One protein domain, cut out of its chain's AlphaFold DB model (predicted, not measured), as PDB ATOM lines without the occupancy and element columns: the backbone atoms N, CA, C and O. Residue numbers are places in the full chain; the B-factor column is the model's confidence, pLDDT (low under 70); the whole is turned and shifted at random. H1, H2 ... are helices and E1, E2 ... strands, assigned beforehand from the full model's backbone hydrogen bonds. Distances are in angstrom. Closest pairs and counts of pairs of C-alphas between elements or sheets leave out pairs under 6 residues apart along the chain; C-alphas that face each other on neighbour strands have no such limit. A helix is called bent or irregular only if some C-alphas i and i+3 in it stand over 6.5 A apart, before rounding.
ATOM      1  N   VAL A  47     193.971 128.027 103.676       95.44
ATOM      2  CA  VAL A  47     193.827 129.344 103.023       95.44
ATOM      3  C   VAL A  47     194.972 130.296 103.386       95.44
ATOM      4  O   VAL A  47     195.420 131.058 102.530       95.44
ATOM      5  N   LYS A  48     195.495 130.236 104.620       96.50
ATOM      6  CA  LYS A  48     196.653 131.057 105.018       96.50
ATOM      7  C   LYS A  48     197.883 130.710 104.178       96.50
ATOM      8  O   LYS A  48     198.583 131.615 103.737       96.50
ATOM      9  N   GLY A  49     198.087 129.423 103.894       96.94
ATOM     10  CA  GLY A  49     199.157 128.962 103.015       96.94
ATOM     11  C   GLY A  49     198.996 129.491 101.590       96.94
ATOM     12  O   GLY A  49     199.940 130.041 101.035       96.94
ATOM     13  N   LEU A  50     197.781 129.448 101.034       97.50
ATOM     14  CA  LEU A  50     197.498 130.005  99.703       97.50
ATOM     15  C   LEU A  50     197.790 131.513  99.613       97.50
ATOM     16  O   LEU A  50     198.323 131.973  98.605       97.50
ATOM     17  N   VAL A  51     197.495 132.286 100.664       97.88
ATOM     18  CA  VAL A  51     197.840 133.720 100.725       97.88
ATOM     19  C   VAL A  51     199.354 133.929 100.696       97.88
ATOM     20  O   VAL A  51     199.833 134.809  99.977       97.88
ATOM     21  N   THR A  52     200.112 133.125 101.446       98.12
ATOM     22  CA  THR A  52     201.581 133.165 101.436       98.12
ATOM     23  C   THR A  52     202.132 132.832 100.052       98.12
ATOM     24  O   THR A  52     202.944 133.593  99.532       98.12
ATOM     25  N   ILE A  53     201.631 131.768  99.415       97.25
ATOM     26  CA  ILE A  53     202.030 131.350  98.060       97.25
ATOM     27  C   ILE A  53     201.755 132.464  97.046       97.25
ATOM     28  O   ILE A  53     202.649 132.838  96.288       97.25
ATOM     29  N   LYS A  54     200.548 133.047  97.065       97.31
ATOM     30  CA  LYS A  54     200.172 134.149  96.167       97.31
ATOM     31  C   LYS A  54     201.146 135.322  96.269       97.31
ATOM     32  O   LYS A  54     201.551 135.865  95.246       97.31
ATOM     33  N   ARG A  55     201.513 135.716  97.495       97.44
ATOM     34  CA  ARG A  55     202.459 136.814  97.744       97.44
ATOM     35  C   ARG A  55     203.875 136.457  97.299       97.44
ATOM     36  O   ARG A  55     204.525 137.280  96.673       97.44
ATOM     37  N   ALA A  56     204.331 135.245  97.596       96.81
ATOM     38  CA  ALA A  56     205.691 134.805  97.303       96.81
ATOM     39  C   ALA A  56     205.973 134.673  95.801       96.81
ATOM     40  O   ALA A  56     207.042 135.060  95.342       96.81
ATOM     41  N   PHE A  57     204.996 134.180  95.038       95.69
ATOM     42  CA  PHE A  57     205.090 134.040  93.583       95.69
ATOM     43  C   PHE A  57     204.521 135.236  92.809       95.69
ATOM     44  O   PHE A  57     204.461 135.184  91.585       95.69
ATOM     45  N   ASN A  58     204.092 136.294  93.506       96.00
ATOM     46  CA  ASN A  58     203.454 137.474  92.919       96.00
ATOM     47  C   ASN A  58     202.333 137.129  91.915       96.00
ATOM     48  O   ASN A  58     202.277 137.658  90.809       96.00
ATOM     49  N   LEU A  59     201.449 136.196  92.284       96.00
ATOM     50  CA  LEU A  59     200.399 135.721  91.380       96.00
ATOM     51  C   LEU A  59     199.378 136.831  91.108       96.00
ATOM     52  O   LEU A  59     198.850 137.419  92.057       96.00
ATOM     53  N   GLU A  60     199.039 137.057  89.841       93.19
ATOM     54  CA  GLU A  60     198.056 138.074  89.433       93.19
ATOM     55  C   GLU A  60     196.636 137.742  89.913       93.19
ATOM     56  O   GLU A  60     195.892 138.629  90.333       93.19
ATOM     57  N   MET A  61     196.278 136.452  89.935       94.12
ATOM     58  CA  MET A  61     194.958 135.986  90.366       94.12
ATOM     59  C   MET A  61     194.637 136.362  91.819       94.12
ATOM     60  O   MET A  61     195.520 136.456  92.678       94.12
ATOM     61  N   SER A  62     193.348 136.520  92.123       95.88
ATOM     62  CA  SER A  62     192.890 136.807  93.488       95.88
ATOM     63  C   SER A  62     193.030 135.591  94.419       95.88
ATOM     64  O   SER A  62     193.061 134.445  93.974       95.88
ATOM     65  N   THR A  63     193.049 135.810  95.740       94.75
ATOM     66  CA  THR A  63     193.045 134.705  96.723       94.75
ATOM     67  C   THR A  63     191.797 133.826  96.590       94.75
ATOM     68  O   THR A  63     191.878 132.613  96.771       94.75
ATOM     69  N   GLY A  64     190.644 134.424  96.265       96.44
ATOM     70  CA  GLY A  64     189.398 133.686  96.050       96.44
ATOM     71  C   GLY A  64     189.475 132.785  94.819       96.44
ATOM     72  O   GLY A  64     189.095 131.620  94.889       96.44
ATOM     73  N   GLU A  65     190.032 133.293  93.719       96.81
ATOM     74  CA  GLU A  65     190.265 132.509  92.505       96.81
ATOM     75  C   GLU A  65     191.258 131.367  92.751       96.81
ATOM     76  O   GLU A  65     190.972 130.220  92.403       96.81
ATOM     77  N   LEU A  66     192.377 131.654  93.425       97.19
ATOM     78  CA  LEU A  66     193.366 130.649  93.808       97.19
ATOM     79  C   LEU A  66     192.741 129.537  94.660       97.19
ATOM     80  O   LEU A  66     192.995 128.364  94.407       97.19
ATOM     81  N   LEU A  67     191.882 129.890  95.622       96.88
ATOM     82  CA  LEU A  67     191.167 128.922  96.454       96.88
ATOM     83  C   LEU A  67     190.198 128.050  95.647       96.88
ATOM     84  O   LEU A  67     190.055 126.867  95.938       96.88
ATOM     85  N   GLN A  68     189.502 128.605  94.650       96.81
ATOM     86  CA  GLN A  68     188.625 127.793  93.800       96.81
ATOM     87  C   GLN A  68     189.437 126.842  92.920       96.81
ATOM     88  O   GLN A  68     189.099 125.664  92.824       96.81
ATOM     89  N   LYS A  69     190.533 127.327  92.330       95.50
ATOM     90  CA  LYS A  69     191.442 126.520  91.509       95.50
ATOM     91  C   LYS A  69     192.124 125.413  92.316       95.50
ATOM     92  O   LYS A  69     192.187 124.279  91.854       95.50
ATOM     93  N   SER A  70     192.552 125.693  93.549       95.12
ATOM     94  CA  SER A  70     193.259 124.728  94.404       95.12
ATOM     95  C   SER A  70     192.399 123.548  94.870       95.12
ATOM     96  O   SER A  70     192.939 122.593  95.420       95.12
ATOM     97  N   LYS A  71     191.075 123.587  94.661       95.56
ATOM     98  CA  LYS A  71     190.192 122.431  94.885       95.56
ATOM     99  C   LYS A  71     190.423 121.310  93.869       95.56
ATOM    100  O   LYS A  71     190.120 120.164  94.176       95.56
ATOM    101  N   ASN A  72     190.966 121.636  92.695       95.69
ATOM    102  CA  ASN A  72     191.255 120.695  91.620       95.69
ATOM    103  C   ASN A  72     192.761 120.696  91.341       95.69
ATOM    104  O   ASN A  72     193.267 121.508  90.568       95.69
ATOM    105  N   LEU A  73     193.484 119.803  92.013       95.50
ATOM    106  CA  LEU A  73     194.926 119.644  91.835       95.50
ATOM    107  C   LEU A  73     195.229 118.612  90.730       95.50
ATOM    108  O   LEU A  73     194.494 117.631  90.612       95.50
ATOM    109  N   PRO A  74     196.323 118.775  89.967       96.69
ATOM    110  CA  PRO A  74     197.254 119.902  90.009       96.69
ATOM    111  C   PRO A  74     196.676 121.156  89.336       96.69
ATOM    112  O   PRO A  74     196.061 121.067  88.275       96.69
ATOM    113  N   THR A  75     196.917 122.336  89.917       96.50
ATOM    114  CA  THR A  75     196.483 123.615  89.326       96.50
ATOM    115  C   THR A  75     197.666 124.480  88.926       96.50
ATOM    116  O   THR A  75     198.589 124.685  89.711       96.50
ATOM    117  N   LYS A  76     197.610 125.050  87.720       96.62
ATOM    118  CA  LYS A  76     198.610 126.007  87.241       96.62
ATOM    119  C   LYS A  76     198.508 127.319  88.026       96.62
ATOM    120  O   LYS A  76     197.408 127.848  88.192       96.62
ATOM    121  N   LEU A  77     199.646 127.827  88.493       96.12
ATOM    122  CA  LEU A  77     199.769 129.082  89.238       96.12
ATOM    123  C   LEU A  77     200.298 130.213  88.357       96.12
ATOM    124  O   LEU A  77     199.701 131.284  88.315       96.12
ATOM    125  N   LEU A  78     201.394 129.962  87.639       94.44
ATOM    126  CA  LEU A  78     201.974 130.896  86.678       94.44
ATOM    127  C   LEU A  78     202.625 130.152  85.513       94.44
ATOM    128  O   LEU A  78     202.916 128.955  85.592       94.44
ATOM    129  N   SER A  79     202.826 130.878  84.423       90.94
ATOM    130  CA  SER A  79     203.619 130.431  83.282       90.94
ATOM    131  C   SER A  79     205.024 131.012  83.396       90.94
ATOM    132  O   SER A  79     205.172 132.120  83.903       90.94
ATOM    133  N   ASN A  80     206.013 130.304  82.856       89.94
ATOM    134  CA  ASN A  80     207.366 130.809  82.647       89.94
ATOM    135  C   ASN A  80     208.159 131.063  83.940       89.94
ATOM    136  O   ASN A  80     208.477 132.194  84.304       89.94
ATOM    137  N   ILE A  81     208.487 129.983  84.645       90.81
ATOM    138  CA  ILE A  81     209.424 130.000  85.768       90.81
ATOM    139  C   ILE A  81     210.350 128.792  85.699       90.81
ATOM    140  O   ILE A  81     209.974 127.726  85.216       90.81
ATOM    141  N   THR A  82     211.569 128.980  86.188       91.00
ATOM    142  CA  THR A  82     212.606 127.953  86.236       91.00
ATOM    143  C   THR A  82     212.456 127.114  87.505       91.00
ATOM    144  O   THR A  82     212.064 127.624  88.563       91.00
ATOM    145  N   SER A  83     212.825 125.834  87.437       88.88
ATOM    146  CA  SER A  83     212.809 124.937  88.605       88.88
ATOM    147  C   SER A  83     213.626 125.480  89.778       88.88
ATOM    148  O   SER A  83     213.179 125.417  90.920       88.88
ATOM    149  N   SER A  84     214.787 126.084  89.502       88.62
ATOM    150  CA  SER A  84     215.638 126.694  90.531       88.62
ATOM    151  C   SER A  84     214.916 127.823  91.271       88.62
ATOM    152  O   SER A  84     214.806 127.797  92.497       88.62
ATOM    153  N   LYS A  85     214.325 128.776  90.535       91.44
ATOM    154  CA  LYS A  85     213.597 129.902  91.133       91.44
ATOM    155  C   LYS A  85     212.387 129.427  91.936       91.44
ATOM    156  O   LYS A  85     212.159 129.914  93.042       91.44
ATOM    157  N   ALA A  86     211.634 128.461  91.408       93.38
ATOM    158  CA  ALA A  86     210.497 127.883  92.114       93.38
ATOM    159  C   ALA A  86     210.915 127.209  93.427       93.38
ATOM    160  O   ALA A  86     210.292 127.460  94.460       93.38
ATOM    161  N   ASN A  87     211.996 126.426  93.406       92.19
ATOM    162  CA  ASN A  87     212.527 125.761  94.593       92.19
ATOM    163  C   ASN A  87     213.031 126.769  95.633       92.19
ATOM    164  O   ASN A  87     212.655 126.665  96.796       92.19
ATOM    165  N   ILE A  88     213.792 127.793  95.231       94.62
ATOM    166  CA  ILE A  88     214.276 128.845  96.144       94.62
ATOM    167  C   ILE A  88     213.106 129.535  96.859       94.62
ATOM    168  O   ILE A  88     213.147 129.743  98.074       94.62
ATOM    169  N   ILE A  89     212.045 129.883  96.125       95.88
ATOM    170  CA  ILE A  89     210.860 130.520  96.712       95.88
ATOM    171  C   ILE A  89     210.141 129.549  97.659       95.88
ATOM    172  O   ILE A  89     209.762 129.956  98.758       95.88
ATOM    173  N   ALA A  90     209.977 128.284  97.258       95.38
ATOM    174  CA  ALA A  90     209.320 127.252  98.058       95.38
ATOM    175  C   ALA A  90     210.043 127.000  99.392       95.38
ATOM    176  O   ALA A  90     209.391 126.971 100.437       95.38
ATOM    177  N   GLU A  91     211.374 126.898  99.372       95.69
ATOM    178  CA  GLU A  91     212.205 126.785 100.576       95.69
ATOM    179  C   GLU A  91     212.062 128.027 101.467       95.69
ATOM    180  O   GLU A  91     211.814 127.914 102.669       95.69
ATOM    181  N   LYS A  92     212.109 129.233 100.880       96.19
ATOM    182  CA  LYS A  92     211.990 130.501 101.620       96.19
ATOM    183  C   LYS A  92     210.664 130.642 102.372       96.19
ATOM    184  O   LYS A  92     210.633 131.264 103.432       96.19
ATOM    185  N   ILE A  93     209.571 130.095 101.837       95.81
ATOM    186  CA  ILE A  93     208.256 130.107 102.500       95.81
ATOM    187  C   ILE A  93     207.981 128.854 103.342       95.81
ATOM    188  O   ILE A  93     206.875 128.719 103.864       95.81
ATOM    189  N   GLY A  94     208.956 127.948 103.480       95.50
ATOM    190  CA  GLY A  94     208.821 126.717 104.260       95.50
ATOM    191  C   GLY A  94     207.845 125.704 103.655       95.50
ATOM    192  O   GLY A  94     207.234 124.928 104.387       95.50
ATOM    193  N   MET A  95     207.669 125.717 102.331       96.25
ATOM    194  CA  MET A  95     206.742 124.842 101.605       96.25
ATOM    195  C   MET A  95     207.436 124.026 100.497       96.25
ATOM    196  O   MET A  95     206.972 124.035  99.349       96.25
ATOM    197  N   PRO A  96     208.529 123.299 100.798       93.62
ATOM    198  CA  PRO A  96     209.175 122.447  99.809       93.62
ATOM    199  C   PRO A  96     208.249 121.304  99.368       93.62
ATOM    200  O   PRO A  96     207.449 120.779 100.146       93.62
ATOM    201  N   GLY A  97     208.342 120.911  98.096       93.12
ATOM    202  CA  GLY A  97     207.587 119.778  97.544       93.12
ATOM    203  C   GLY A  97     206.077 120.000  97.363       93.12
ATOM    204  O   GLY A  97     205.346 119.037  97.113       93.12
ATOM    205  N   LEU A  98     205.588 121.241  97.491       96.25
ATOM    206  CA  LEU A  98     204.199 121.605  97.164       96.25
ATOM    207  C   LEU A  98     203.988 121.902  95.674       96.25
ATOM    208  O   LEU A  98     202.836 121.963  95.228       96.25
ATOM    209  N   PHE A  99     205.074 122.081  94.918       96.19
ATOM    210  CA  PHE A  99     205.040 122.543  93.536       96.19
ATOM    211  C   PHE A  99     205.741 121.582  92.578       96.19
ATOM    212  O   PHE A  99     206.645 120.848  92.973       96.19
ATOM    213  N   GLU A 100     205.334 121.630  91.314       94.56
ATOM    214  CA  GLU A 100     205.959 120.922  90.196       94.56
ATOM    215  C   GLU A 100     206.070 121.876  88.999       94.56
ATOM    216  O   GLU A 100     205.198 122.728  88.804       94.56
ATOM    217  N   ILE A 101     207.136 121.735  88.213       92.31
ATOM    218  CA  ILE A 101     207.315 122.440  86.940       92.31
ATOM    219  C   ILE A 101     206.939 121.472  85.818       92.31
ATOM    220  O   ILE A 101     207.413 120.337  85.820       92.31
ATOM    221  N   ARG A 102     206.081 121.908  84.891       89.50
ATOM    222  CA  ARG A 102     205.644 121.135  83.716       89.50
ATOM    223  C   ARG A 102     205.611 121.977  82.455       89.50
ATOM    224  O   ARG A 102     205.398 123.205  82.582       89.50
TER     225      ARG A 102
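AT A GLANCE: This is residues 47 to 102 of the 102 residues of an uncharacterized protein of Dorea formicigenerans (UniProt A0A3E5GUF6). Two helices, H1 and H2, stand about perpendicular to each other at one end of this small domain, and a third helix, H3, stands at the other end, with the short strand E2 near it. The long strand E1, bent by 78 degrees, spans from the H2 side to H3. Look through 56 printed residues for three named helices and two named strands in the order H1, H2, E1, H3, E2; no two strands pair, and the class is mixed, helices and strands. The whole is compact, with a radius of gyration of the C-alphas of 10.6 A, and rounded, spanning 27 by 22 by 19 A.

HOW THE PARTS SIT: Start with H1, residues 47 to 56, which touches H2, residues 63 to 69, at 74 degrees, about perpendicular; their closest C-alphas are those of Val 51 and Thr 63, 6.3 A apart. Next comes E1, residues 75 to 82, which bends at residue 79 and pairs with no named strand. H3, residues 83 to 92, and E1 meet only through their link. H1 and H3 are close but not clearly touching: their closest C-alphas, those of Ala 56 and Ile 89, are 6.7 A apart. They run opposite ways at a steep tilt of 56 degrees. H2 and H3 are apart. E2, residues 99 to 101, also pairs with no named strand; its closest C-alpha to H3 is that of Ile 101, 6.3 A from that of Ser 83. In H1, H2 and H3 every O i to N i+4 pair is within hydrogen-bond range.

IN THESE COORDINATES: Find C-alpha 47 at (193.827, 129.344, 103.023); from there H1 runs 14.3 A to residue 56. H2 is 9.8 A long. E1 begins at C-alpha 75, at (196.483, 123.615, 89.326), and measures 17.0 A; H3 measures 14.2 A. E2, 7.0 A long, ends at C-alpha 101, at (207.315, 122.440, 86.940).

THE WHOLE: The two C-alphas farthest apart, those of Gly 64 and Ser 84, are 27.7 A from each other. The printed part has no cut and ends at the chain's last residue, Arg 102. The links from H2 to E1 and from E1 to H3 are tight, those from H1 to H2 and from H3 to E2 are short, and no link is long. The mean pLDDT of the printed part is 94.9, and no printed residue is under 70.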